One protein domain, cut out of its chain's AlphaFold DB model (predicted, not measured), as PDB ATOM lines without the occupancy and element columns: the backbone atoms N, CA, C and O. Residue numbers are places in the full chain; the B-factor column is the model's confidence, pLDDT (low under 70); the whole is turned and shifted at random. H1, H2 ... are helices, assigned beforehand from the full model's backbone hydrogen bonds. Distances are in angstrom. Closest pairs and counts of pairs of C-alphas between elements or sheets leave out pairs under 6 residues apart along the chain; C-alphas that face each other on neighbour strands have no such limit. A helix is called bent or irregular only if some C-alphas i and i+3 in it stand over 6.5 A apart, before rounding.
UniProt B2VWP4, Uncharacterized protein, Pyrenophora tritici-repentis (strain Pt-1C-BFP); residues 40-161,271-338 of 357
ATOM      1  N   VAL A  40       7.146  13.617  74.583       93.31
ATOM      2  CA  VAL A  40       7.355  14.943  73.981       93.31
ATOM      3  C   VAL A  40       8.749  15.447  74.338       93.31
ATOM      4  O   VAL A  40       9.518  15.812  73.450       93.31
ATOM      5  N   LYS A  41       9.124  15.363  75.622       93.31
ATOM      6  CA  LYS A  41      10.474  15.731  76.072       93.31
ATOM      7  C   LYS A  41      11.557  14.864  75.427       93.31
ATOM      8  O   LYS A  41      12.610  15.384  75.064       93.31
ATOM      9  N   VAL A  42      11.297  13.565  75.255       94.94
ATOM     10  CA  VAL A  42      12.219  12.646  74.567       94.94
ATOM     11  C   VAL A  42      12.422  13.065  73.105       94.94
ATOM     12  O   VAL A  42      13.562  13.124  72.642       94.94
ATOM     13  N   ALA A  43      11.352  13.410  72.383       95.44
ATOM     14  CA  ALA A  43      11.439  13.874  70.997       95.44
ATOM     15  C   ALA A  43      12.159  15.216  70.855       95.44
ATOM     16  O   ALA A  43      13.023  15.367  69.986       95.44
ATOM     17  N   ASP A  44      11.866  16.174  71.732       95.62
ATOM     18  CA  ASP A  44      12.562  17.458  71.749       95.62
ATOM     19  C   ASP A  44      14.058  17.276  72.021       95.62
ATOM     20  O   ASP A  44      14.894  17.870  71.335       95.62
ATOM     21  N   TYR A  45      14.408  16.408  72.973       95.00
ATOM     22  CA  TYR A  45      15.793  16.063  73.271       95.00
ATOM     23  C   TYR A  45      16.493  15.411  72.070       95.00
ATOM     24  O   TYR A  45      17.567  15.867  71.671       95.00
ATOM     25  N   ALA A  46      15.872  14.410  71.438       95.31
ATOM     26  CA  ALA A  46      16.430  13.730  70.269       95.31
ATOM     27  C   ALA A  46      16.711  14.707  69.112       95.31
ATOM     28  O   ALA A  46      17.800  14.702  68.533       95.31
ATOM     29  N   ASN A  47      15.771  15.613  68.825       95.94
ATOM     30  CA  ASN A  47      15.929  16.638  67.791       95.94
ATOM     31  C   ASN A  47      17.055  17.632  68.114       95.94
ATOM     32  O   ASN A  47      17.836  18.010  67.234       95.94
ATOM     33  N   GLN A  48      17.174  18.046  69.379       95.12
ATOM     34  CA  GLN A  48      18.259  18.922  69.822       95.12
ATOM     35  C   GLN A  48      19.625  18.249  69.679       95.12
ATOM     36  O   GLN A  48      20.560  18.874  69.167       95.12
ATOM     37  N   VAL A  49      19.750  16.984  70.089       95.06
ATOM     38  CA  VAL A  49      20.994  16.216  69.942       95.06
ATOM     39  C   VAL A  49      21.337  16.037  68.465       95.06
ATOM     40  O   VAL A  49      22.459  16.355  68.072       95.06
ATOM     41  N   LYS A  50      20.373  15.650  67.619       95.62
ATOM     42  CA  LYS A  50      20.571  15.526  66.166       95.62
ATOM     43  C   LYS A  50      21.138  16.808  65.554       95.62
ATOM     44  O   LYS A  50      22.129  16.769  64.829       95.62
ATOM     45  N   LYS A  51      20.566  17.967  65.902       95.50
ATOM     46  CA  LYS A  51      21.054  19.275  65.438       95.50
ATOM     47  C   LYS A  51      22.482  19.564  65.910       95.50
ATOM     48  O   LYS A  51      23.286  20.086  65.143       95.50
ATOM     49  N   ARG A  52      22.817  19.234  67.162       94.12
ATOM     50  CA  ARG A  52      24.172  19.428  67.714       94.12
ATOM     51  C   ARG A  52      25.207  18.546  67.019       94.12
ATOM     52  O   ARG A  52      26.309  19.025  66.757       94.12
ATOM     53  N   LEU A  53      24.845  17.300  66.718       94.69
ATOM     54  CA  LEU A  53      25.694  16.341  66.012       94.69
ATOM     55  C   LEU A  53      25.895  16.722  64.540       94.69
ATOM     56  O   LEU A  53      27.006  16.604  64.032       94.69
ATOM     57  N   GLY A  54      24.864  17.257  63.877       92.31
ATOM     58  CA  GLY A  54      24.965  17.753  62.498       92.31
ATOM     59  C   GLY A  54      25.885  18.969  62.325       92.31
ATOM     60  O   GLY A  54      26.367  19.217  61.225       92.31
ATOM     61  N   ASN A  55      26.168  19.701  63.405       93.56
ATOM     62  CA  ASN A  55      27.082  20.849  63.406       93.56
ATOM     63  C   ASN A  55      28.539  20.473  63.740       93.56
ATOM     64  O   ASN A  55      29.370  21.367  63.901       93.56
ATOM     65  N   CYS A  56      28.856  19.189  63.925       92.69
ATOM     66  CA  CYS A  56      30.223  18.759  64.215       92.69
ATOM     67  C   CYS A  56      31.116  18.868  62.976       92.69
ATOM     68  O   CYS A  56      30.736  18.468  61.878       92.69
ATOM     69  N   SER A  57      32.326  19.380  63.179       88.38
ATOM     70  CA  SER A  57      33.317  19.612  62.121       88.38
ATOM     71  C   SER A  57      34.216  18.403  61.847       88.38
ATOM     72  O   SER A  57      34.837  18.318  60.789       88.38
ATOM     73  N   SER A  58      34.294  17.460  62.790       90.19
ATOM     74  CA  SER A  58      35.125  16.260  62.691       90.19
ATOM     75  C   SER A  58      34.447  15.041  63.317       90.19
ATOM     76  O   SER A  58      33.562  15.169  64.168       90.19
ATOM     77  N   VAL A  59      34.908  13.843  62.938       90.81
ATOM     78  CA  VAL A  59      34.424  12.576  63.512       90.81
ATOM     79  C   VAL A  59      34.718  12.494  65.012       90.81
ATOM     80  O   VAL A  59      33.870  12.049  65.776       90.81
ATOM     81  N   LEU A  60      35.886  12.968  65.461       89.69
ATOM     82  CA  LEU A  60      36.244  12.958  66.885       89.69
ATOM     83  C   LEU A  60      35.335  13.882  67.704       89.69
ATOM     84  O   LEU A  60      34.874  13.494  68.776       89.69
ATOM     85  N   GLU A  61      35.021  15.071  67.178       90.81
ATOM     86  CA  GLU A  61      34.062  15.984  67.808       90.81
ATOM     87  C   GLU A  61      32.660  15.360  67.874       90.81
ATOM     88  O   GLU A  61      31.981  15.474  68.896       90.81
ATOM     89  N   TRP A  62      32.245  14.672  66.805       94.31
ATOM     90  CA  TRP A  62      30.979  13.945  66.760       94.31
ATOM     91  C   TRP A  62      30.915  12.854  67.832       94.31
ATOM     92  O   TRP A  62      29.972  12.846  68.618       94.31
ATOM     93  N   VAL A  63      31.939  11.996  67.929       92.88
ATOM     94  CA  VAL A  63      32.003  10.908  68.923       92.88
ATOM     95  C   VAL A  63      31.997  11.456  70.346       92.88
ATOM     96  O   VAL A  63      31.295  10.922  71.202       92.88
ATOM     97  N   ARG A  64      32.724  12.549  70.605       89.94
ATOM     98  CA  ARG A  64      32.719  13.204  71.918       89.94
ATOM     99  C   ARG A  64      31.316  13.683  72.286       89.94
ATOM    100  O   ARG A  64      30.773  13.251  73.292       89.94
ATOM    101  N   LYS A  65      30.686  14.499  71.430       93.25
ATOM    102  CA  LYS A  65      29.328  15.002  71.696       93.25
ATOM    103  C   LYS A  65      28.305  13.873  71.806       93.25
ATOM    104  O   LYS A  65      27.375  13.988  72.598       93.25
ATOM    105  N   TRP A  66      28.460  12.804  71.028       94.31
ATOM    106  CA  TRP A  66      27.638  11.603  71.142       94.31
ATOM    107  C   TRP A  66      27.769  10.982  72.534       94.31
ATOM    108  O   TRP A  66      26.765  10.825  73.226       94.31
ATOM    109  N   ASN A  67      28.997  10.696  72.973       92.25
ATOM    110  CA  ASN A  67      29.275  10.107  74.280       92.25
ATOM    111  C   ASN A  67      28.765  10.987  75.434       92.25
ATOM    112  O   ASN A  67      28.182  10.457  76.378       92.25
ATOM    113  N   ASP A  68      28.916  12.307  75.333       89.31
ATOM    114  CA  ASP A  68      28.477  13.262  76.362       89.31
ATOM    115  C   ASP A  68      26.948  13.396  76.454       89.31
ATOM    116  O   ASP A  68      26.423  13.878  77.456       89.31
ATOM    117  N   THR A  69      26.214  13.005  75.406       90.31
ATOM    118  CA  THR A  69      24.756  13.171  75.336       90.31
ATOM    119  C   THR A  69      24.014  11.845  75.454       90.31
ATOM    120  O   THR A  69      23.388  11.581  76.475       90.31
ATOM    121  N   VAL A  70      24.078  11.013  74.414       90.44
ATOM    122  CA  VAL A  70      23.255   9.801  74.258       90.44
ATOM    123  C   VAL A  70      24.062   8.525  74.477       90.44
ATOM    124  O   VAL A  70      23.491   7.504  74.845       90.44
ATOM    125  N   GLY A  71      25.382   8.569  74.282       87.75
ATOM    126  CA  GLY A  71      26.237   7.387  74.351       87.75
ATOM    127  C   GLY A  71      26.296   6.750  75.740       87.75
ATOM    128  O   GLY A  71      26.475   5.544  75.837       87.75
ATOM    129  N   ASN A  72      26.094   7.524  76.810       86.88
ATOM    130  CA  ASN A  72      25.952   6.992  78.164       86.88
ATOM    131  C   ASN A  72      24.485   6.962  78.601       86.88
ATOM    132  O   ASN A  72      23.665   7.788  78.198       86.88
ATOM    133  N   TYR A  73      24.174   6.044  79.514       86.31
ATOM    134  CA  TYR A  73      22.880   6.051  80.178       86.31
ATOM    135  C   TYR A  73      22.695   7.314  81.032       86.31
ATOM    136  O   TYR A  73      23.459   7.572  81.965       86.31
ATOM    137  N   ALA A  74      21.648   8.081  80.743       86.31
ATOM    138  CA  ALA A  74      21.361   9.353  81.384       86.31
ATOM    139  C   ALA A  74      20.414   9.157  82.578       86.31
ATOM    140  O   ALA A  74      19.216   9.435  82.498       86.31
ATOM    141  N   ALA A  75      20.962   8.714  83.716       83.81
ATOM    142  CA  ALA A  75      20.181   8.467  84.935       83.81
ATOM    143  C   ALA A  75      19.433   9.712  85.453       83.81
ATOM    144  O   ALA A  75      18.388   9.596  86.083       83.81
ATOM    145  N   HIS A  76      19.927  10.913  85.149       85.94
ATOM    146  CA  HIS A  76      19.257  12.171  85.485       85.94
ATOM    147  C   HIS A  76      18.009  12.455  84.622       85.94
ATOM    148  O   HIS A  76      17.162  13.246  85.028       85.94
ATOM    149  N   LEU A  77      17.884  11.824  83.446       87.56
ATOM    150  CA  LEU A  77      16.726  11.961  82.552       87.56
ATOM    151  C   LEU A  77      15.704  10.852  82.782       87.56
ATOM    152  O   LEU A  77      14.506  11.120  82.822       87.56
ATOM    153  N   PHE A  78      16.180   9.619  82.933       86.81
ATOM    154  CA  PHE A  78      15.336   8.427  82.983       86.81
ATOM    155  C   PHE A  78      15.238   7.794  84.371       86.81
ATOM    156  O   PHE A  78      14.535   6.810  84.514       86.81
ATOM    157  N   GLY A  79      15.904   8.332  85.396       82.81
ATOM    158  CA  GLY A  79      16.053   7.662  86.690       82.81
ATOM    159  C   GLY A  79      17.172   6.615  86.675       82.81
ATOM    160  O   GLY A  79      17.690   6.246  85.623       82.81
ATOM    161  N   SER A  80      17.599   6.145  87.846       78.69
ATOM    162  CA  SER A  80      18.556   5.032  87.925       78.69
ATOM    163  C   SER A  80      17.862   3.733  87.486       78.69
ATOM    164  O   SER A  80      16.701   3.549  87.860       78.69
ATOM    165  N   PRO A  81      18.520   2.812  86.748       72.44
ATOM    166  CA  PRO A  81      17.900   1.570  86.283       72.44
ATOM    167  C   PRO A  81      17.836   0.527  87.416       72.44
ATOM    168  O   PRO A  81      18.217  -0.622  87.247       72.44
ATOM    169  N   THR A  82      17.424   0.964  88.605       68.81
ATOM    170  CA  THR A  82      17.282   0.154  89.818       68.81
ATOM    171  C   THR A  82      16.028  -0.698  89.761       68.81
ATOM    172  O   THR A  82      15.027  -0.290  89.165       68.81
ATOM    173  N   ASP A  83      16.024  -1.790  90.518       67.69
ATOM    174  CA  ASP A  83      14.896  -2.720  90.599       67.69
ATOM    175  C   ASP A  83      13.590  -2.070  91.078       67.69
ATOM    176  O   ASP A  83      12.505  -2.597  90.826       67.69
ATOM    177  N   THR A  84      13.665  -0.903  91.730       68.50
ATOM    178  CA  THR A  84      12.507  -0.188  92.294       68.50
ATOM    179  C   THR A  84      11.438   0.195  91.271       68.50
ATOM    180  O   THR A  84      10.263   0.274  91.632       68.50
ATOM    181  N   PHE A  85      11.805   0.384  90.002       72.25
ATOM    182  CA  PHE A  85      10.852   0.710  88.937       72.25
ATOM    183  C   PHE A  85      10.345  -0.523  88.165       72.25
ATOM    184  O   PHE A  85       9.317  -0.453  87.483       72.25
ATOM    185  N   GLY A  86      11.030  -1.660  88.304       74.94
ATOM    186  CA  GLY A  86      10.683  -2.934  87.675       74.94
ATOM    187  C   GLY A  86      10.884  -2.993  86.153       74.94
ATOM    188  O   GLY A  86      11.317  -2.042  85.505       74.94
ATOM    189  N   GLU A  87      10.527  -4.140  85.572       79.31
ATOM    190  CA  GLU A  87      10.717  -4.463  84.146       79.31
ATOM    191  C   GLU A  87      10.015  -3.472  83.203       79.31
ATOM    192  O   GLU A  87      10.593  -3.022  82.222       79.31
ATOM    193  N   LYS A  88       8.807  -3.013  83.559       82.81
ATOM    194  CA  LYS A  88       8.053  -2.039  82.747       82.81
ATOM    195  C   LYS A  88       8.810  -0.730  82.521       82.81
ATOM    196  O   LYS A  88       8.620  -0.075  81.501       82.81
ATOM    197  N   HIS A  89       9.618  -0.318  83.494       85.19
ATOM    198  CA  HIS A  89      10.436   0.879  83.373       85.19
ATOM    199  C   HIS A  89      11.597   0.653  82.431       85.19
ATOM    200  O   HIS A  89      11.825   1.470  81.546       85.19
ATOM    201  N   HIS A  90      12.280  -0.477  82.600       85.19
ATOM    202  CA  HIS A  90      13.348  -0.898  81.711       85.19
ATOM    203  C   HIS A  90      12.872  -0.927  80.254       85.19
ATOM    204  O   HIS A  90      13.473  -0.252  79.419       85.19
ATOM    205  N   ASP A  91      11.729  -1.559  79.978       88.00
ATOM    206  CA  ASP A  91      11.123  -1.607  78.642       88.00
ATOM    207  C   ASP A  91      10.782  -0.214  78.099       88.00
ATOM    208  O   ASP A  91      11.057   0.101  76.938       88.00
ATOM    209  N   ALA A  92      10.196   0.650  78.934       90.00
ATOM    210  CA  ALA A  92       9.844   2.008  78.536       90.00
ATOM    211  C   ALA A  92      11.092   2.842  78.202       90.00
ATOM    212  O   ALA A  92      11.110   3.571  77.208       90.00
ATOM    213  N   VAL A  93      12.149   2.721  79.007       90.94
ATOM    214  CA  VAL A  93      13.424   3.417  78.802       90.94
ATOM    215  C   VAL A  93      14.145   2.875  77.568       90.94
ATOM    216  O   VAL A  93      14.642   3.659  76.759       90.94
ATOM    217  N   MET A  94      14.139   1.555  77.361       91.31
ATOM    218  CA  MET A  94      14.625   0.917  76.135       91.31
ATOM    219  C   MET A  94      13.886   1.448  74.901       91.31
ATOM    220  O   MET A  94      14.523   1.818  73.915       91.31
ATOM    221  N   ALA A  95      12.555   1.547  74.954       93.12
ATOM    222  CA  ALA A  95      11.750   2.110  73.872       93.12
ATOM    223  C   ALA A  95      12.086   3.589  73.606       93.12
ATOM    224  O   ALA A  95      12.218   3.986  72.447       93.12
ATOM    225  N   ALA A  96      12.294   4.387  74.656       94.38
ATOM    226  CA  ALA A  96      12.691   5.787  74.527       94.38
ATOM    227  C   ALA A  96      14.080   5.938  73.881       94.38
ATOM    228  O   ALA A  96      14.248   6.753  72.974       94.38
ATOM    229  N   TYR A  97      15.064   5.127  74.281       94.00
ATOM    230  CA  TYR A  97      16.384   5.128  73.646       94.00
ATOM    231  C   TYR A  97      16.336   4.655  72.194       94.00
ATOM    232  O   TYR A  97      16.979   5.273  71.348       94.00
ATOM    233  N   ASN A  98      15.539   3.631  71.875       93.62
ATOM    234  CA  ASN A  98      15.316   3.209  70.488       93.62
ATOM    235  C   ASN A  98      14.756   4.354  69.635       93.62
ATOM    236  O   ASN A  98      15.231   4.576  68.524       93.62
ATOM    237  N   PHE A  99      13.805   5.123  70.169       94.62
ATOM    238  CA  PHE A  99      13.252   6.292  69.489       94.62
ATOM    239  C   PHE A  99      14.270   7.438  69.326       94.62
ATOM    240  O   PHE A  99      14.327   8.089  68.280       94.62
ATOM    241  N   ILE A 100      15.111   7.685  70.336       94.62
ATOM    242  CA  ILE A 100      16.214   8.655  70.233       94.62
ATOM    243  C   ILE A 100      17.185   8.230  69.123       94.62
ATOM    244  O   ILE A 100      17.558   9.050  68.282       94.62
ATOM    245  N   TYR A 101      17.569   6.951  69.096       94.25
ATOM    246  CA  TYR A 101      18.468   6.391  68.090       94.25
ATOM    247  C   TYR A 101      17.881   6.500  66.684       94.25
ATOM    248  O   TYR A 101      18.559   7.023  65.801       94.25
ATOM    249  N   SER A 102      16.626   6.086  66.475       93.94
ATOM    250  CA  SER A 102      15.977   6.185  65.163       93.94
ATOM    251  C   SER A 102      15.886   7.629  64.675       93.94
ATOM    252  O   SER A 102      16.162   7.907  63.511       93.94
ATOM    253  N   THR A 103      15.589   8.569  65.575       94.38
ATOM    254  CA  THR A 103      15.499   9.996  65.241       94.38
ATOM    255  C   THR A 103      16.856  10.578  64.846       94.38
ATOM    256  O   THR A 103      16.949  11.313  63.860       94.38
ATOM    257  N   ILE A 104      17.917  10.281  65.606       94.62
ATOM    258  CA  ILE A 104      19.258  10.840  65.372       94.62
ATOM    259  C   ILE A 104      19.935  10.187  64.164       94.62
ATOM    260  O   ILE A 104      20.580  10.890  63.387       94.62
ATOM    261  N   LEU A 105      19.800   8.868  64.021       92.75
ATOM    262  CA  LEU A 105      20.491   8.065  63.011       92.75
ATOM    263  C   LEU A 105      19.659   7.827  61.742       92.75
ATOM    264  O   LEU A 105      20.143   7.136  60.848       92.75
ATOM    265  N   ASP A 106      18.445   8.383  61.660       90.69
ATOM    266  CA  ASP A 106      17.506   8.204  60.542       90.69
ATOM    267  C   ASP A 106      17.218   6.715  60.260       90.69
ATOM    268  O   ASP A 106      17.429   6.223  59.154       90.69
ATOM    269  N   ASP A 107      16.801   5.987  61.306       78.25
ATOM    270  CA  ASP A 107      16.600   4.521  61.326       78.25
ATOM    271  C   ASP A 107      17.862   3.687  60.996       78.25
ATOM    272  O   ASP A 107      17.795   2.485  60.725       78.25
ATOM    273  N   GLY A 108      19.039   4.317  61.032       83.56
ATOM    274  CA  GLY A 108      20.334   3.681  60.824       83.56
ATOM    275  C   GLY A 108      20.939   3.039  62.077       83.56
ATOM    276  O   GLY A 108      20.571   3.323  63.215       83.56
ATOM    277  N   ASP A 109      21.943   2.195  61.852       89.31
ATOM    278  CA  ASP A 109      22.773   1.591  62.897       89.31
ATOM    279  C   ASP A 109      23.951   2.507  63.280       89.31
ATOM    280  O   ASP A 109      24.579   3.118  62.409       89.31
ATOM    281  N   LEU A 110      24.285   2.571  64.574       91.25
ATOM    282  CA  LEU A 110      25.331   3.453  65.107       91.25
ATOM    283  C   LEU A 110      26.700   3.137  64.498       91.25
ATOM    284  O   LEU A 110      27.386   4.035  64.007       91.25
ATOM    285  N   THR A 111      27.081   1.860  64.477       90.19
ATOM    286  CA  THR A 111      28.358   1.411  63.910       90.19
ATOM    287  C   THR A 111      28.437   1.761  62.425       90.19
ATOM    288  O   THR A 111      29.456   2.255  61.948       90.19
ATOM    289  N   THR A 112      27.340   1.572  61.691       89.75
ATOM    290  CA  THR A 112      27.238   1.918  60.267       89.75
ATOM    291  C   THR A 112      27.347   3.427  60.037       89.75
ATOM    292  O   THR A 112      28.040   3.861  59.112       89.75
ATOM    293  N   HIS A 113      26.715   4.239  60.887       92.12
ATOM    294  CA  HIS A 113      26.798   5.697  60.827       92.12
ATOM    295  C   HIS A 113      28.237   6.177  61.036       92.12
ATOM    296  O   HIS A 113      28.776   6.895  60.195       92.12
ATOM    297  N   VAL A 114      28.900   5.718  62.101       91.69
ATOM    298  CA  VAL A 114      30.289   6.103  62.393       91.69
ATOM    299  C   VAL A 114      31.247   5.578  61.324       91.69
ATOM    300  O   VAL A 114      32.131   6.311  60.883       91.69
ATOM    301  N   ALA A 115      31.044   4.358  60.819       89.69
ATOM    302  CA  ALA A 115      31.822   3.840  59.697       89.69
ATOM    303  C   ALA A 115      31.680   4.735  58.455       89.69
ATOM    304  O   ALA A 115      32.677   5.026  57.797       89.69
ATOM    305  N   ASN A 116      30.474   5.230  58.152       89.38
ATOM    306  CA  ASN A 116      30.253   6.170  57.051       89.38
ATOM    307  C   ASN A 116      30.957   7.514  57.269       89.38
ATOM    308  O   ASN A 116      31.510   8.053  56.311       89.38
ATOM    309  N   LEU A 117      30.988   8.023  58.505       89.75
ATOM    310  CA  LEU A 117      31.757   9.221  58.856       89.75
ATOM    311  C   LEU A 117      33.270   9.013  58.673       89.75
ATOM    312  O   LEU A 117      33.982   9.952  58.330       89.75
ATOM    313  N   LEU A 118      33.766   7.788  58.869       88.94
ATOM    314  CA  LEU A 118      35.183   7.440  58.727       88.94
ATOM    315  C   LEU A 118      35.612   7.146  57.284       88.94
ATOM    316  O   LEU A 118      36.784   7.336  56.966       88.94
ATOM    317  N   LYS A 119      34.696   6.725  56.399       86.94
ATOM    318  CA  LYS A 119      34.994   6.379  54.991       86.94
ATOM    319  C   LYS A 119      35.871   7.391  54.242       86.94
ATOM    320  O   LYS A 119      36.774   6.944  53.543       86.94
ATOM    321  N   PRO A 120      35.674   8.718  54.365       86.56
ATOM    322  CA  PRO A 120      36.515   9.692  53.666       86.56
ATOM    323  C   PRO A 120      37.963   9.758  54.174       86.56
ATOM    324  O   PRO A 120      38.813  10.350  53.515       86.56
ATOM    325  N   HIS A 121      38.241   9.199  55.355       83.56
ATOM    326  CA  HIS A 121      39.505   9.365  56.073       83.56
ATOM    327  C   HIS A 121      40.324   8.075  56.178       83.56
ATOM    328  O   HIS A 121      41.491   8.132  56.563       83.56
ATOM    329  N   THR A 122      39.738   6.912  55.876       77.94
ATOM    330  CA  THR A 122      40.434   5.628  55.981       77.94
ATOM    331  C   THR A 122      39.914   4.585  54.997       77.94
ATOM    332  O   THR A 122      38.711   4.371  54.857       77.94
ATOM    333  N   GLU A 123      40.844   3.856  54.383       76.81
ATOM    334  CA  GLU A 123      40.555   2.690  53.538       76.81
ATOM    335  C   GLU A 123      40.059   1.482  54.356       76.81
ATOM    336  O   GLU A 123      39.455   0.558  53.809       76.81
ATOM    337  N   LEU A 124      40.260   1.496  55.683       70.19
ATOM    338  CA  LEU A 124      39.788   0.447  56.598       70.19
ATOM    339  C   LEU A 124      38.258   0.386  56.671       70.19
ATOM    340  O   LEU A 124      37.690  -0.665  56.949       70.19
ATOM    341  N   ALA A 125      37.570   1.486  56.351       64.69
ATOM    342  CA  ALA A 125      36.109   1.549  56.349       64.69
ATOM    343  C   ALA A 125      35.456   0.769  55.189       64.69
ATOM    344  O   ALA A 125      34.228   0.764  55.058       64.69
ATOM    345  N   LYS A 126      36.256   0.116  54.335       65.19
ATOM    346  CA  LYS A 126      35.778  -0.724  53.232       65.19
ATOM    347  C   LYS A 126      35.156  -2.039  53.712       65.19
ATOM    348  O   LYS A 126      34.244  -2.539  53.056       65.19
ATOM    349  N   TYR A 127      35.598  -2.568  54.856       68.50
ATOM    350  CA  TYR A 127      35.082  -3.808  55.438       68.50
ATOM    351  C   TYR A 127      34.527  -3.540  56.841       68.50
ATOM    352  O   TYR A 127      35.251  -3.143  57.750       68.50
ATOM    353  N   ARG A 128      33.217  -3.753  57.025       64.06
ATOM    354  CA  ARG A 128      32.504  -3.410  58.271       64.06
ATOM    355  C   ARG A 128      33.087  -4.113  59.501       64.06
ATOM    356  O   ARG A 128      33.286  -3.471  60.524       64.06
ATOM    357  N   HIS A 129      33.403  -5.399  59.376       66.81
ATOM    358  CA  HIS A 129      33.963  -6.194  60.472       66.81
ATOM    359  C   HIS A 129      35.354  -5.709  60.906       66.81
ATOM    360  O   HIS A 129      35.785  -5.991  62.014       66.81
ATOM    361  N   ASP A 130      36.056  -4.966  60.049       73.31
ATOM    362  CA  ASP A 130      37.425  -4.520  60.309       73.31
ATOM    363  C   ASP A 130      37.463  -3.216  61.103       73.31
ATOM    364  O   ASP A 130      38.443  -2.936  61.790       73.31
ATOM    365  N   ILE A 131      36.390  -2.426  61.027       84.38
ATOM    366  CA  ILE A 131      36.314  -1.112  61.665       84.38
ATOM    367  C   ILE A 131      35.527  -1.126  62.974       84.38
ATOM    368  O   ILE A 131      35.687  -0.228  63.792       84.38
ATOM    369  N   GLU A 132      34.693  -2.136  63.197       88.44
ATOM    370  CA  GLU A 132      33.828  -2.207  64.373       88.44
ATOM    371  C   GLU A 132      34.606  -2.236  65.709       88.44
ATOM    372  O   GLU A 132      34.302  -1.398  66.567       88.44
ATOM    373  N   PRO A 133      35.687  -3.035  65.873       89.19
ATOM    374  CA  PRO A 133      36.543  -2.932  67.056       89.19
ATOM    375  C   PRO A 133      37.176  -1.542  67.208       89.19
ATOM    376  O   PRO A 133      37.247  -1.010  68.311       89.19
ATOM    377  N   ILE A 134      37.584  -0.905  66.103       88.94
ATOM    378  CA  ILE A 134      38.167   0.447  66.113       88.94
ATOM    379  C   ILE A 134      37.135   1.483  66.584       88.94
ATOM    380  O   ILE A 134      37.490   2.436  67.274       88.94
ATOM    381  N   ILE A 135      35.856   1.311  66.245       91.88
ATOM    382  CA  ILE A 135      34.775   2.219  66.646       91.88
ATOM    383  C   ILE A 135      34.498   2.112  68.151       91.88
ATOM    384  O   ILE A 135      34.435   3.134  68.838       91.88
ATOM    385  N   HIS A 136      34.344   0.894  68.671       92.44
ATOM    386  CA  HIS A 136      33.837   0.696  70.029       92.44
ATOM    387  C   HIS A 136      34.919   0.589  71.100       92.44
ATOM    388  O   HIS A 136      34.666   1.007  72.229       92.44
ATOM    389  N   LEU A 137      36.121   0.089  70.777       91.50
ATOM    390  CA  LEU A 137      37.174  -0.080  71.779       91.50
ATOM    391  C   LEU A 137      37.469   1.226  72.527       91.50
ATOM    392  O   LEU A 137      37.473   2.302  71.916       91.50
ATOM    393  N   PRO A 138      37.786   1.153  73.834       90.06
ATOM    394  CA  PRO A 138      38.154   2.338  74.584       90.06
ATOM    395  C   PRO A 138      39.374   3.024  73.968       90.06
ATOM    396  O   PRO A 138      40.308   2.385  73.477       90.06
ATOM    397  N   GLN A 139      39.400   4.350  74.065       86.12
ATOM    398  CA  GLN A 139      40.452   5.166  73.455       86.12
ATOM    399  C   GLN A 139      41.855   4.816  73.959       86.12
ATOM    400  O   GLN A 139      42.815   4.907  73.200       86.12
ATOM    401  N   ALA A 140      41.976   4.354  75.210       84.25
ATOM    402  CA  ALA A 140      43.250   3.952  75.811       84.25
ATOM    403  C   ALA A 140      43.910   2.770  75.077       84.25
ATOM    404  O   ALA A 140      45.121   2.585  75.163       84.25
ATOM    405  N   PHE A 141      43.113   1.995  74.345       86.50
ATOM    406  CA  PHE A 141      43.547   0.830  73.586       86.50
ATOM    407  C   PHE A 141      43.576   1.091  72.079       86.50
ATOM    408  O   PHE A 141      43.860   0.174  71.322       86.50
ATOM    409  N   GLY A 142      43.331   2.336  71.648       83.69
ATOM    410  CA  GLY A 142      43.440   2.773  70.254       83.69
ATOM    411  C   GLY A 142      42.117   2.872  69.493       83.69
ATOM    412  O   GLY A 142      42.130   3.178  68.303       83.69
ATOM    413  N   GLY A 143      40.977   2.656  70.156       89.38
ATOM    414  CA  GLY A 143      39.662   2.851  69.545       89.38
ATOM    415  C   GLY A 143      39.148   4.298  69.587       89.38
ATOM    416  O   GLY A 143      39.792   5.232  70.086       89.38
ATOM    417  N   LEU A 144      37.948   4.511  69.049       89.94
ATOM    418  CA  LEU A 144      37.215   5.774  69.151       89.94
ATOM    419  C   LEU A 144      36.444   5.882  70.470       89.94
ATOM    420  O   LEU A 144      36.237   6.995  70.958       89.94
ATOM    421  N   GLY A 145      36.093   4.744  71.076       91.00
ATOM    422  CA  GLY A 145      35.337   4.669  72.320       91.00
ATOM    423  C   GLY A 145      33.898   5.138  72.152       91.00
ATOM    424  O   GLY A 145      33.402   5.860  73.013       91.00
ATOM    425  N   VAL A 146      33.254   4.812  71.027       93.50
ATOM    426  CA  VAL A 146      31.835   5.121  70.810       93.50
ATOM    427  C   VAL A 146      30.989   4.283  71.761       93.50
ATOM    428  O   VAL A 146      30.965   3.053  71.662       93.50
ATOM    429  N   LYS A 147      30.289   4.968  72.664       91.81
ATOM    430  CA  LYS A 147      29.494   4.356  73.728       91.81
ATOM    431  C   LYS A 147      28.053   4.081  73.325       91.81
ATOM    432  O   LYS A 147      27.530   4.694  72.387       91.81
ATOM    433  N   SER A 148      27.418   3.176  74.069       91.00
ATOM    434  CA  SER A 148      26.012   2.825  73.893       91.00
ATOM    435  C   SER A 148      25.300   2.655  75.246       91.00
ATOM    436  O   SER A 148      25.675   1.787  76.043       91.00
ATOM    437  N   PRO A 149      24.199   3.389  75.504       88.50
ATOM    438  CA  PRO A 149      23.443   3.304  76.748       88.50
ATOM    439  C   PRO A 149      22.763   1.936  76.900       88.50
ATOM    440  O   PRO A 149      22.478   1.509  78.021       88.50
ATOM    441  N   PHE A 150      22.564   1.215  75.790       88.19
ATOM    442  CA  PHE A 150      22.000  -0.129  75.776       88.19
ATOM    443  C   PHE A 150      22.835  -1.121  76.583       88.19
ATOM    444  O   PHE A 150      22.257  -1.995  77.214       88.19
ATOM    445  N   PHE A 151      24.163  -0.970  76.656       84.94
ATOM    446  CA  PHE A 151      24.982  -1.854  77.493       84.94
ATOM    447  C   PHE A 151      24.652  -1.686  78.969       84.94
ATOM    448  O   PHE A 151      24.478  -2.668  79.682       84.94
ATOM    449  N   THR A 152      24.486  -0.443  79.423       82.56
ATOM    450  CA  THR A 152      24.036  -0.181  80.792       82.56
ATOM    451  C   THR A 152      22.660  -0.793  81.049       82.56
ATOM    452  O   THR A 152      22.471  -1.399  82.098       82.56
ATOM    453  N   LEU A 153      21.721  -0.654  80.111       84.12
ATOM    454  CA  LEU A 153      20.367  -1.186  80.264       84.12
ATOM    455  C   LEU A 153      20.346  -2.719  80.259       84.12
ATOM    456  O   LEU A 153      19.703  -3.320  81.110       84.12
ATOM    457  N   ILE A 154      21.082  -3.363  79.356       83.19
ATOM    458  CA  ILE A 154      21.175  -4.827  79.272       83.19
ATOM    459  C   ILE A 154      21.855  -5.400  80.519       83.19
ATOM    460  O   ILE A 154      21.401  -6.401  81.068       83.19
ATOM    461  N   LEU A 155      22.925  -4.767  81.004       78.06
ATOM    462  CA  LEU A 155      23.608  -5.232  82.210       78.06
ATOM    463  C   LEU A 155      22.792  -4.984  83.482       78.06
ATOM    464  O   LEU A 155      23.001  -5.702  84.454       78.06
ATOM    465  N   ALA A 156      21.868  -4.019  83.467       73.50
ATOM    466  CA  ALA A 156      20.932  -3.747  84.556       73.50
ATOM    467  C   ALA A 156      19.702  -4.678  84.564       73.50
ATOM    468  O   ALA A 156      18.781  -4.461  85.346       73.50
ATOM    469  N   VAL A 157      19.643  -5.693  83.689       65.06
ATOM    470  CA  VAL A 157      18.522  -6.642  83.673       65.06
ATOM    471  C   VAL A 157      18.467  -7.428  84.983       65.06
ATOM    472  O   VAL A 157      19.455  -8.009  85.440       65.06
ATOM    473  N   ASN A 158      17.260  -7.424  85.539       58.88
ATOM    474  CA  ASN A 158      16.886  -7.851  86.874       58.88
ATOM    475  C   ASN A 158      16.972  -9.382  87.014       58.88
ATOM    476  O   ASN A 158      16.050 -10.115  86.657       58.88
ATOM    477  N   THR A 159      18.110  -9.881  87.492       53.84
ATOM    478  CA  THR A 159      18.294 -11.289  87.887       53.84
ATOM    479  C   THR A 159      18.057 -11.509  89.380       53.84
ATOM    480  O   THR A 159      18.252 -12.626  89.862       53.84
ATOM    481  N   GLN A 160      17.648 -10.475  90.122       58.88
ATOM    482  CA  GLN A 160      17.543 -10.544  91.571       58.88
ATOM    483  C   GLN A 160      16.159 -10.924  92.081       58.88
ATOM    484  O   GLN A 160      15.138 -10.858  91.394       58.88
ATOM    485  N   GLU A 161      16.157 -11.367  93.336       67.25
ATOM    486  CA  GLU A 161      14.948 -11.683  94.070       67.25
ATOM    487  C   GLU A 161      14.017 -10.464  94.123       67.25
ATOM    488  O   GLU A 161      14.481  -9.347  94.383       67.25
ATOM    489  N   ASN A 271      25.245  -6.447  86.143       66.69
ATOM    490  CA  ASN A 271      25.780  -7.787  85.940       66.69
ATOM    491  C   ASN A 271      27.270  -7.670  85.601       66.69
ATOM    492  O   ASN A 271      27.664  -6.968  84.662       66.69
ATOM    493  N   ARG A 272      28.110  -8.306  86.418       69.38
ATOM    494  CA  ARG A 272      29.552  -8.257  86.215       69.38
ATOM    495  C   ARG A 272      29.870  -9.023  84.940       69.38
ATOM    496  O   ARG A 272      29.442 -10.159  84.769       69.38
ATOM    497  N   VAL A 273      30.621  -8.393  84.046       80.19
ATOM    498  CA  VAL A 273      31.114  -9.077  82.856       80.19
ATOM    499  C   VAL A 273      32.253  -9.987  83.296       80.19
ATOM    500  O   VAL A 273      33.256  -9.519  83.844       80.19
ATOM    501  N   ASP A 274      32.103 -11.286  83.059       82.56
ATOM    502  CA  ASP A 274      33.176 -12.243  83.288       82.56
ATOM    503  C   ASP A 274      34.145 -12.215  82.106       82.56
ATOM    504  O   ASP A 274      33.814 -12.566  80.972       82.56
ATOM    505  N   GLY A 275      35.364 -11.759  82.378       82.56
ATOM    506  CA  GLY A 275      36.421 -11.686  81.382       82.56
ATOM    507  C   GLY A 275      37.074 -13.043  81.182       82.56
ATOM    508  O   GLY A 275      37.482 -13.701  82.141       82.56
ATOM    509  N   SER A 276      37.256 -13.442  79.927       90.06
ATOM    510  CA  SER A 276      38.047 -14.621  79.589       90.06
ATOM    511  C   SER A 276      39.474 -14.499  80.141       90.06
ATOM    512  O   SER A 276      40.053 -13.408  80.232       90.06
ATOM    513  N   LEU A 277      40.095 -15.636  80.474       88.50
ATOM    514  CA  LEU A 277      41.487 -15.668  80.946       88.50
ATOM    515  C   LEU A 277      42.456 -15.014  79.948       88.50
ATOM    516  O   LEU A 277      43.455 -14.418  80.345       88.50
ATOM    517  N   LYS A 278      42.154 -15.109  78.649       90.94
ATOM    518  CA  LYS A 278      42.944 -14.505  77.570       90.94
ATOM    519  C   LYS A 278      42.895 -12.974  77.636       90.94
ATOM    520  O   LYS A 278      43.948 -12.338  77.637       90.94
ATOM    521  N   VAL A 279      41.693 -12.401  77.750       90.44
ATOM    522  CA  VAL A 279      41.468 -10.947  77.848       90.44
ATOM    523  C   VAL A 279      42.070 -10.390  79.132       90.44
ATOM    524  O   VAL A 279      42.906  -9.491  79.086       90.44
ATOM    525  N   THR A 280      41.720 -10.974  80.277       89.94
ATOM    526  CA  THR A 280      42.195 -10.510  81.592       89.94
ATOM    527  C   THR A 280      43.719 -10.563  81.709       89.94
ATOM    528  O   THR A 280      44.325  -9.620  82.217       89.94
ATOM    529  N   ARG A 281      44.365 -11.612  81.177       88.94
ATOM    530  CA  ARG A 281      45.831 -11.717  81.141       88.94
ATOM    531  C   ARG A 281      46.472 -10.675  80.228       88.94
ATOM    532  O   ARG A 281      47.468 -10.081  80.633       88.94
ATOM    533  N   ASN A 282      45.948 -10.463  79.019       88.88
ATOM    534  CA  ASN A 282      46.496  -9.467  78.093       88.88
ATOM    535  C   ASN A 282      46.374  -8.050  78.679       88.88
ATOM    536  O   ASN A 282      47.365  -7.329  78.736       88.88
ATOM    537  N   LEU A 283      45.214  -7.696  79.241       88.88
ATOM    538  CA  LEU A 283      45.014  -6.407  79.912       88.88
ATOM    539  C   LEU A 283      45.891  -6.254  81.159       88.88
ATOM    540  O   LEU A 283      46.427  -5.179  81.395       88.88
ATOM    541  N   GLY A 284      46.110  -7.328  81.922       85.88
ATOM    542  CA  GLY A 284      47.043  -7.319  83.051       85.88
ATOM    543  C   GLY A 284      48.497  -7.050  82.642       85.88
ATOM    544  O   GLY A 284      49.233  -6.412  83.384       85.88
ATOM    545  N   GLN A 285      48.918  -7.475  81.445       86.06
ATOM    546  CA  GLN A 285      50.249  -7.162  80.894       86.06
ATOM    547  C   GLN A 285      50.374  -5.717  80.389       86.06
ATOM    548  O   GLN A 285      51.489  -5.213  80.195       86.06
ATOM    549  N   LEU A 286      49.235  -5.079  80.126       81.50
ATOM    550  CA  LEU A 286      49.120  -3.700  79.668       81.50
ATOM    551  C   LEU A 286      48.846  -2.720  80.820       81.50
ATOM    552  O   LEU A 286      48.912  -1.511  80.602       81.50
ATOM    553  N   ASP A 287      48.565  -3.220  82.028       81.19
ATOM    554  CA  ASP A 287      48.243  -2.392  83.190       81.19
ATOM    555  C   ASP A 287      49.406  -1.456  83.545       81.19
ATOM    556  O   ASP A 287      50.578  -1.844  83.530       81.19
ATOM    557  N   GLY A 288      49.080  -0.195  83.821       70.75
ATOM    558  CA  GLY A 288      50.062   0.847  84.129       70.75
ATOM    559  C   GLY A 288      50.902   1.341  82.942       70.75
ATOM    560  O   GLY A 288      51.731   2.230  83.128       70.75
ATOM    561  N   LYS A 289      50.701   0.822  81.719       74.50
ATOM    562  CA  LYS A 289      51.330   1.368  80.503       74.50
ATOM    563  C   LYS A 289      50.436   2.444  79.896       74.50
ATOM    564  O   LYS A 289      49.451   2.133  79.221       74.50
ATOM    565  N   GLY A 290      50.786   3.707  80.112       72.75
ATOM    566  CA  GLY A 290      49.975   4.842  79.668       72.75
ATOM    567  C   GLY A 290      48.649   4.906  80.430       72.75
ATOM    568  O   GLY A 290      48.632   4.818  81.653       72.75
ATOM    569  N   TRP A 291      47.532   5.041  79.713       70.56
ATOM    570  CA  TRP A 291      46.192   5.222  80.297       70.56
ATOM    571  C   TRP A 291      45.364   3.934  80.380       70.56
ATOM    572  O   TRP A 291      44.147   3.965  80.565       70.56
ATOM    573  N   ARG A 292      46.016   2.782  80.204       82.31
ATOM    574  CA  ARG A 292      45.365   1.473  80.199       82.31
ATOM    575  C   ARG A 292      45.066   1.041  81.632       82.31
ATOM    576  O   ARG A 292      45.932   1.097  82.503       82.31
ATOM    577  N   ARG A 293      43.826   0.608  81.860       81.94
ATOM    578  CA  ARG A 293      43.349   0.103  83.151       81.94
ATOM    579  C   ARG A 293      43.318  -1.424  83.120       81.94
ATOM    580  O   ARG A 293      42.905  -2.007  82.118       81.94
ATOM    581  N   SER A 294      43.703  -2.070  84.218       84.44
ATOM    582  CA  SER A 294      43.423  -3.494  84.428       84.44
ATOM    583  C   SER A 294      41.921  -3.783  84.442       84.44
ATOM    584  O   SER A 294      41.112  -2.923  84.786       84.44
ATOM    585  N   TRP A 295      41.556  -5.029  84.121       86.81
ATOM    586  CA  TRP A 295      40.166  -5.493  84.020       86.81
ATOM    587  C   TRP A 295      39.281  -5.044  85.192       86.81
ATOM    588  O   TRP A 295      38.193  -4.518  84.981       86.81
ATOM    589  N   SER A 296      39.758  -5.192  86.432       82.69
ATOM    590  CA  SER A 296      39.009  -4.834  87.645       82.69
ATOM    591  C   SER A 296      38.765  -3.334  87.822       82.69
ATOM    592  O   SER A 296      37.854  -2.969  88.555       82.69
ATOM    593  N   ARG A 297      39.559  -2.476  87.172       83.44
ATOM    594  CA  ARG A 297      39.460  -1.007  87.230       83.44
ATOM    595  C   ARG A 297      38.707  -0.415  86.032       83.44
ATOM    596  O   ARG A 297      38.562   0.803  85.931       83.44
ATOM    597  N   MET A 298      38.289  -1.254  85.086       84.44
ATOM    598  CA  MET A 298      37.485  -0.844  83.936       84.44
ATOM    599  C   MET A 298      36.007  -0.765  84.317       84.44
ATOM    600  O   MET A 298      35.530  -1.541  85.145       84.44
ATOM    601  N   ARG A 299      35.270   0.147  83.676       84.12
ATOM    602  CA  ARG A 299      33.808   0.187  83.793       84.12
ATOM    603  C   ARG A 299      33.213  -1.064  83.153       84.12
ATOM    604  O   ARG A 299      33.786  -1.599  82.207       84.12
ATOM    605  N   SER A 300      32.040  -1.489  83.609       83.06
ATOM    606  CA  SER A 300      31.369  -2.683  83.078       83.06
ATOM    607  C   SER A 300      31.082  -2.592  81.575       83.06
ATOM    608  O   SER A 300      31.179  -3.592  80.876       83.06
ATOM    609  N   GLU A 301      30.794  -1.391  81.062       84.44
ATOM    610  CA  GLU A 301      30.656  -1.150  79.619       84.44
ATOM    611  C   GLU A 301      31.973  -1.421  78.877       84.44
ATOM    612  O   GLU A 301      31.998  -2.182  77.913       84.44
ATOM    613  N   ASP A 302      33.087  -0.872  79.369       88.31
ATOM    614  CA  ASP A 302      34.406  -1.064  78.760       88.31
ATOM    615  C   ASP A 302      34.851  -2.540  78.851       88.31
ATOM    616  O   ASP A 302      35.450  -3.066  77.914       88.31
ATOM    617  N   GLN A 303      34.534  -3.234  79.953       89.94
ATOM    618  CA  GLN A 303      34.755  -4.681  80.104       89.94
ATOM    619  C   GLN A 303      33.969  -5.477  79.058       89.94
ATOM    620  O   GLN A 303      34.513  -6.391  78.437       89.94
ATOM    621  N   TRP A 304      32.699  -5.122  78.846       89.56
ATOM    622  CA  TRP A 304      31.843  -5.784  77.871       89.56
ATOM    623  C   TRP A 304      32.381  -5.621  76.451       89.56
ATOM    624  O   TRP A 304      32.556  -6.610  75.747       89.56
ATOM    625  N   VAL A 305      32.728  -4.390  76.062       90.75
ATOM    626  CA  VAL A 305      33.310  -4.088  74.746       90.75
ATOM    627  C   VAL A 305      34.614  -4.857  74.540       90.75
ATOM    628  O   VAL A 305      34.811  -5.473  73.493       90.75
ATOM    629  N   MET A 306      35.486  -4.875  75.553       91.69
ATOM    630  CA  MET A 306      36.734  -5.631  75.500       91.69
ATOM    631  C   MET A 306      36.513  -7.121  75.291       91.69
ATOM    632  O   MET A 306      37.245  -7.739  74.529       91.69
ATOM    633  N   GLN A 307      35.524  -7.701  75.971       92.25
ATOM    634  CA  GLN A 307      35.217  -9.122  75.852       92.25
ATOM    635  C   GLN A 307      34.495  -9.458  74.543       92.25
ATOM    636  O   GLN A 307      34.714 -10.540  74.005       92.25
ATOM    637  N   MET A 308      33.659  -8.558  74.022       91.00
ATOM    638  CA  MET A 308      32.952  -8.763  72.759       91.00
ATOM    639  C   MET A 308      33.919  -8.768  71.573       91.00
ATOM    640  O   MET A 308      33.882  -9.688  70.762       91.00
ATOM    641  N   TYR A 309      34.798  -7.770  71.483       91.69
ATOM    642  CA  TYR A 309      35.694  -7.612  70.333       91.69
ATOM    643  C   TYR A 309      37.054  -8.289  70.519       91.69
ATOM    644  O   TYR A 309      37.944  -8.132  69.683       91.69
ATOM    645  N   SER A 310      37.247  -9.055  71.600       91.44
ATOM    646  CA  SER A 310      38.559  -9.619  71.901       91.44
ATOM    647  C   SER A 310      39.070 -10.550  70.817       91.44
ATOM    648  O   SER A 310      40.249 -10.489  70.478       91.44
ATOM    649  N   ASP A 311      38.212 -11.422  70.291       91.12
ATOM    650  CA  ASP A 311      38.647 -12.436  69.333       91.12
ATOM    651  C   ASP A 311      39.051 -11.800  68.004       91.12
ATOM    652  O   ASP A 311      40.159 -12.066  67.539       91.12
ATOM    653  N   ASP A 312      38.267 -10.841  67.499       89.62
ATOM    654  CA  ASP A 312      38.646 -10.015  66.347       89.62
ATOM    655  C   ASP A 312      39.996  -9.324  66.562       89.62
ATOM    656  O   ASP A 312      40.878  -9.368  65.700       89.62
ATOM    657  N   CYS A 313      40.196  -8.699  67.725       89.81
ATOM    658  CA  CYS A 313      41.441  -7.996  68.013       89.81
ATOM    659  C   CYS A 313      42.641  -8.940  68.091       89.81
ATOM    660  O   CYS A 313      43.706  -8.641  67.553       89.81
ATOM    661  N   PHE A 314      42.479 -10.097  68.730       91.12
ATOM    662  CA  PHE A 314      43.549 -11.082  68.829       91.12
ATOM    663  C   PHE A 314      43.880 -11.723  67.483       91.12
ATOM    664  O   PHE A 314      45.055 -11.953  67.214       91.12
ATOM    665  N   GLU A 315      42.887 -12.009  66.644       89.88
ATOM    666  CA  GLU A 315      43.111 -12.585  65.316       89.88
ATOM    667  C   GLU A 315      43.811 -11.602  64.373       89.88
ATOM    668  O   GLU A 315      44.679 -12.003  63.598       89.88
ATOM    669  N   ARG A 316      43.479 -10.309  64.463       85.50
ATOM    670  CA  ARG A 316      43.978  -9.285  63.532       85.50
ATOM    671  C   ARG A 316      45.263  -8.617  63.998       85.50
ATOM    672  O   ARG A 316      46.183  -8.425  63.207       85.50
ATOM    673  N   TYR A 317      45.311  -8.232  65.268       84.44
ATOM    674  CA  TYR A 317      46.386  -7.415  65.834       84.44
ATOM    675  C   TYR A 317      47.279  -8.207  66.795       84.44
ATOM    676  O   TYR A 317      48.332  -7.722  67.202       84.44
ATOM    677  N   GLY A 318      46.876  -9.422  67.188       86.25
ATOM    678  CA  GLY A 318      47.604 -10.247  68.157       86.25
ATOM    679  C   GLY A 318      47.494  -9.768  69.610       86.25
ATOM    680  O   GLY A 318      47.982 -10.440  70.518       86.25
ATOM    681  N   THR A 319      46.847  -8.628  69.855       88.81
ATOM    682  CA  THR A 319      46.702  -7.989  71.169       88.81
ATOM    683  C   THR A 319      45.440  -7.117  71.205       88.81
ATOM    684  O   THR A 319      44.881  -6.797  70.156       88.81
ATOM    685  N   LEU A 320      44.990  -6.720  72.400       88.88
ATOM    686  CA  LEU A 320      43.881  -5.766  72.571       88.88
ATOM    687  C   LEU A 320      44.316  -4.305  72.395       88.88
ATOM    688  O   LEU A 320      43.480  -3.414  72.304       88.88
ATOM    689  N   ASP A 321      45.623  -4.056  72.366       87.38
ATOM    690  CA  ASP A 321      46.206  -2.741  72.129       87.38
ATOM    691  C   ASP A 321      46.396  -2.505  70.627       87.38
ATOM    692  O   ASP A 321      47.403  -2.902  70.044       87.38
ATOM    693  N   ILE A 322      45.397  -1.902  69.983       84.69
ATOM    694  CA  ILE A 322      45.334  -1.811  68.515       84.69
ATOM    695  C   ILE A 322      46.191  -0.677  67.932       84.69
ATOM    696  O   ILE A 322      46.277  -0.528  66.713       84.69
ATOM    697  N   TRP A 323      46.844   0.119  68.780       77.50
ATOM    698  CA  TRP A 323      47.699   1.232  68.374       77.50
ATOM    699  C   TRP A 323      49.029   1.246  69.127       77.50
ATOM    700  O   TRP A 323      49.153   0.724  70.232       77.50
ATOM    701  N   TRP A 324      50.041   1.878  68.531       74.31
ATOM    702  CA  TRP A 324      51.351   2.019  69.159       74.31
ATOM    703  C   TRP A 324      51.418   3.294  70.008       74.31
ATOM    704  O   TRP A 324      51.842   4.343  69.526       74.31
ATOM    705  N   SER A 325      51.005   3.207  71.280       67.75
ATOM    706  CA  SER A 325      50.985   4.370  72.190       67.75
ATOM    707  C   SER A 325      52.341   5.043  72.360       67.75
ATOM    708  O   SER A 325      52.414   6.259  72.469       67.75
ATOM    709  N   ASP A 326      53.416   4.257  72.386       69.62
ATOM    710  CA  ASP A 326      54.747   4.758  72.746       69.62
ATOM    711  C   ASP A 326      55.389   5.569  71.608       69.62
ATOM    712  O   ASP A 326      56.375   6.270  71.823       69.62
ATOM    713  N   GLY A 327      54.834   5.475  70.395       69.06
ATOM    714  CA  GLY A 327      55.303   6.199  69.215       69.06
ATOM    715  C   GLY A 327      54.477   7.431  68.845       69.06
ATOM    716  O   GLY A 327      54.872   8.159  67.934       69.06
ATOM    717  N   VAL A 328      53.343   7.676  69.510       70.88
ATOM    718  CA  VAL A 328      52.466   8.820  69.222       70.88
ATOM    719  C   VAL A 328      52.704   9.914  70.265       70.88
ATOM    720  O   VAL A 328      52.511   9.655  71.452       70.88
ATOM    721  N   PRO A 329      53.078  11.147  69.863       74.50
ATOM    722  CA  PRO A 329      53.177  12.273  70.787       74.50
ATOM    723  C   PRO A 329      51.831  12.525  71.471       74.50
ATOM    724  O   PRO A 329      50.851  12.930  70.837       74.50
ATOM    725  N   VAL A 330      51.788  12.250  72.771       70.19
ATOM    726  CA  VAL A 330      50.565  12.222  73.578       70.19
ATOM    727  C   VAL A 330      49.914  13.605  73.641       70.19
ATOM    728  O   VAL A 330      48.693  13.725  73.598       70.19
ATOM    729  N   GLU A 331      50.725  14.660  73.669       70.62
ATOM    730  CA  GLU A 331      50.287  16.054  73.721       70.62
ATOM    731  C   GLU A 331      49.547  16.464  72.442       70.62
ATOM    732  O   GLU A 331      48.453  17.020  72.517       70.62
ATOM    733  N   VAL A 332      50.096  16.117  71.272       71.12
ATOM    734  CA  VAL A 332      49.469  16.389  69.965       71.12
ATOM    735  C   VAL A 332      48.168  15.603  69.834       71.12
ATOM    736  O   VAL A 332      47.161  16.110  69.344       71.12
ATOM    737  N   TYR A 333      48.170  14.359  70.305       69.31
ATOM    738  CA  TYR A 333      46.978  13.528  70.298       69.31
ATOM    739  C   TYR A 333      45.865  14.100  71.189       69.31
ATOM    740  O   TYR A 333      44.710  14.134  70.767       69.31
ATOM    741  N   ASN A 334      46.205  14.604  72.378       68.88
ATOM    742  CA  ASN A 334      45.259  15.257  73.289       68.88
ATOM    743  C   ASN A 334      44.668  16.537  72.698       68.88
ATOM    744  O   ASN A 334      43.463  16.766  72.806       68.88
ATOM    745  N   GLU A 335      45.495  17.340  72.029       69.69
ATOM    746  CA  GLU A 335      45.054  18.558  71.350       69.69
ATOM    747  C   GLU A 335      44.070  18.241  70.214       69.69
ATOM    748  O   GLU A 335      42.989  18.825  70.146       69.69
ATOM    749  N   VAL A 336      44.376  17.237  69.385       69.94
ATOM    750  CA  VAL A 336      43.494  16.778  68.295       69.94
ATOM    751  C   VAL A 336      42.190  16.166  68.822       69.94
ATOM    752  O   VAL A 336      41.135  16.306  68.202       69.94
ATOM    753  N   ARG A 337      42.240  15.484  69.970       67.75
ATOM    754  CA  ARG A 337      41.070  14.864  70.616       67.75
ATOM    755  C   ARG A 337      40.243  15.864  71.434       67.75
ATOM    756  O   ARG A 337      39.103  15.557  71.778       67.75
ATOM    757  N   GLY A 338      40.781  17.050  71.720       61.56
ATOM    758  CA  GLY A 338      40.105  18.101  72.477       61.56
ATOM    759  C   GLY A 338      39.806  17.724  73.932       61.56
ATOM    760  O   GLY A 338      38.760  18.138  74.434       61.56
TER     761      GLY A 338
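What this domain is: This is residues 40 to 161 and 271 to 338 of the 357 residues of an uncharacterized protein of Pyrenophora tritici-repentis (strain Pt-1C-BFP) (UniProt B2VWP4). Helices make a rough, nearly closed ring, running from H1 through H4, H8, H10, H7, H5 and H2 back to H1, and residues 137 to 148, a stretch with no named element, fold back through its middle. Long H1 packs on both H2 and H4 at one side; H9 and H11 lie beyond H10 in a loosely joined group, and H12 sits at the end of a long link, near H2. The printed part has 190 residues with twelve named helices, H1 to H12 in order along the chain, and no named strand; the class is all helix. The whole is compact, with a radius of gyration of the C-alphas of 17.5 A, and spans 49 by 45 by 30 A.

Where its parts are: Find C-alpha 40 at (7.355, 14.943, 73.981); from there H1, residues 40 to 54, runs 21.2 A from first to last C-alpha. Next come H2, residues 59 to 71, 14.5 A long, and H3, residues 75 to 78. Look for C-alpha 87 at (10.717, -4.463, 84.146), where H4, the longest helix, begins; it takes residues 87 to 105 and 26.4 A. Read on to H5, residues 110 to 118, H6, residues 123 to 126, H7, residues 128 to 136, 12.5 A long, and H8, residues 149 to 155. After the cut you meet H9, residues 277 to 286, 14.3 A long, then H10, residues 300 to 308, and H11, residues 310 to 317. H12, residues 330 to 337, ends at C-alpha 337, (41.070, 14.864, 70.616). H2 and H7 are irregular, but only just: C-alphas 68 and 71 are 6.6 A apart, and C-alphas 130 and 133 are 7.0 A apart.

How they stand to each other: Start at Leu 53 and Trp 62, the closest C-alphas of the helical hairpin H1 and H2, 5.9 A apart; the two touch through residues 49 to 53 of H1 alone, at a shallow tilt of 13 degrees, opposite ways. H1 also touches H4, by residues 96 to 104 of H4 alone, closest at the C-alphas of Lys 50 and Ile 104, 4.9 A, the same way at 37 degrees, only just a steep tilt. H3 is close to H4 but not clearly touching, at 6.8 A between the C-alphas of Phe 78 and Val 93. By residues 90 to 97 alone, H4 touches H8, closest at the C-alphas of His 90 and Leu 153, 7.2 A. H8 and H10 only just touch, with 3 pairs of C-alphas within 8 A, the closest Phe 151 and Glu 301, 6.1 A, about perpendicular at 84 degrees. H5 is the hub: it touches H7, about perpendicular at 82 degrees, with the C-alphas of Thr 111 and Glu 132 closest at 6.6 A. H5 only just touches H2, through Val 59 of H2 alone, 6.3 A from Leu 117 between C-alphas. H6 only just touches H5 and H7, each only at the corner, with 3 pairs of C-alphas within 8 A; Ala 125 is 5.9 A from Ala 115 and 5.9 A from Ile 131 between C-alphas. Close but not clearly touching are, among others, H7 and H10, His 136 to Val 305, 6.7 A; H9 and H10, Val 279 to Gln 307, 6.8 A; and H2 and H12, Leu 60 to Arg 337, 6.4 A, by their closest C-alphas. H10 and H11 meet only through their link. In H1, H4, H5 and H8 to H12 every O i to N i+4 pair is within hydrogen-bond range; H2 has 8 of 9, H7 3 of 5, and H3 and H6 are too short for such a pair.

The domain as a whole: The C-alphas of Glu 161 and Pro 329, the two farthest apart, are 50.8 A from each other. Residues 162 to 270 are not printed, and C-alphas 161 and 271 stand 14.1 A apart across this cut. The links H7 to H8, H9 to H10 and H11 to H12 are long. The mean pLDDT of the printed part is 84.5; it falls under 70 at residues 82 to 84, 125 to 129, 157 to 161, 271 to 272, 325 to 327 and 333 to 338.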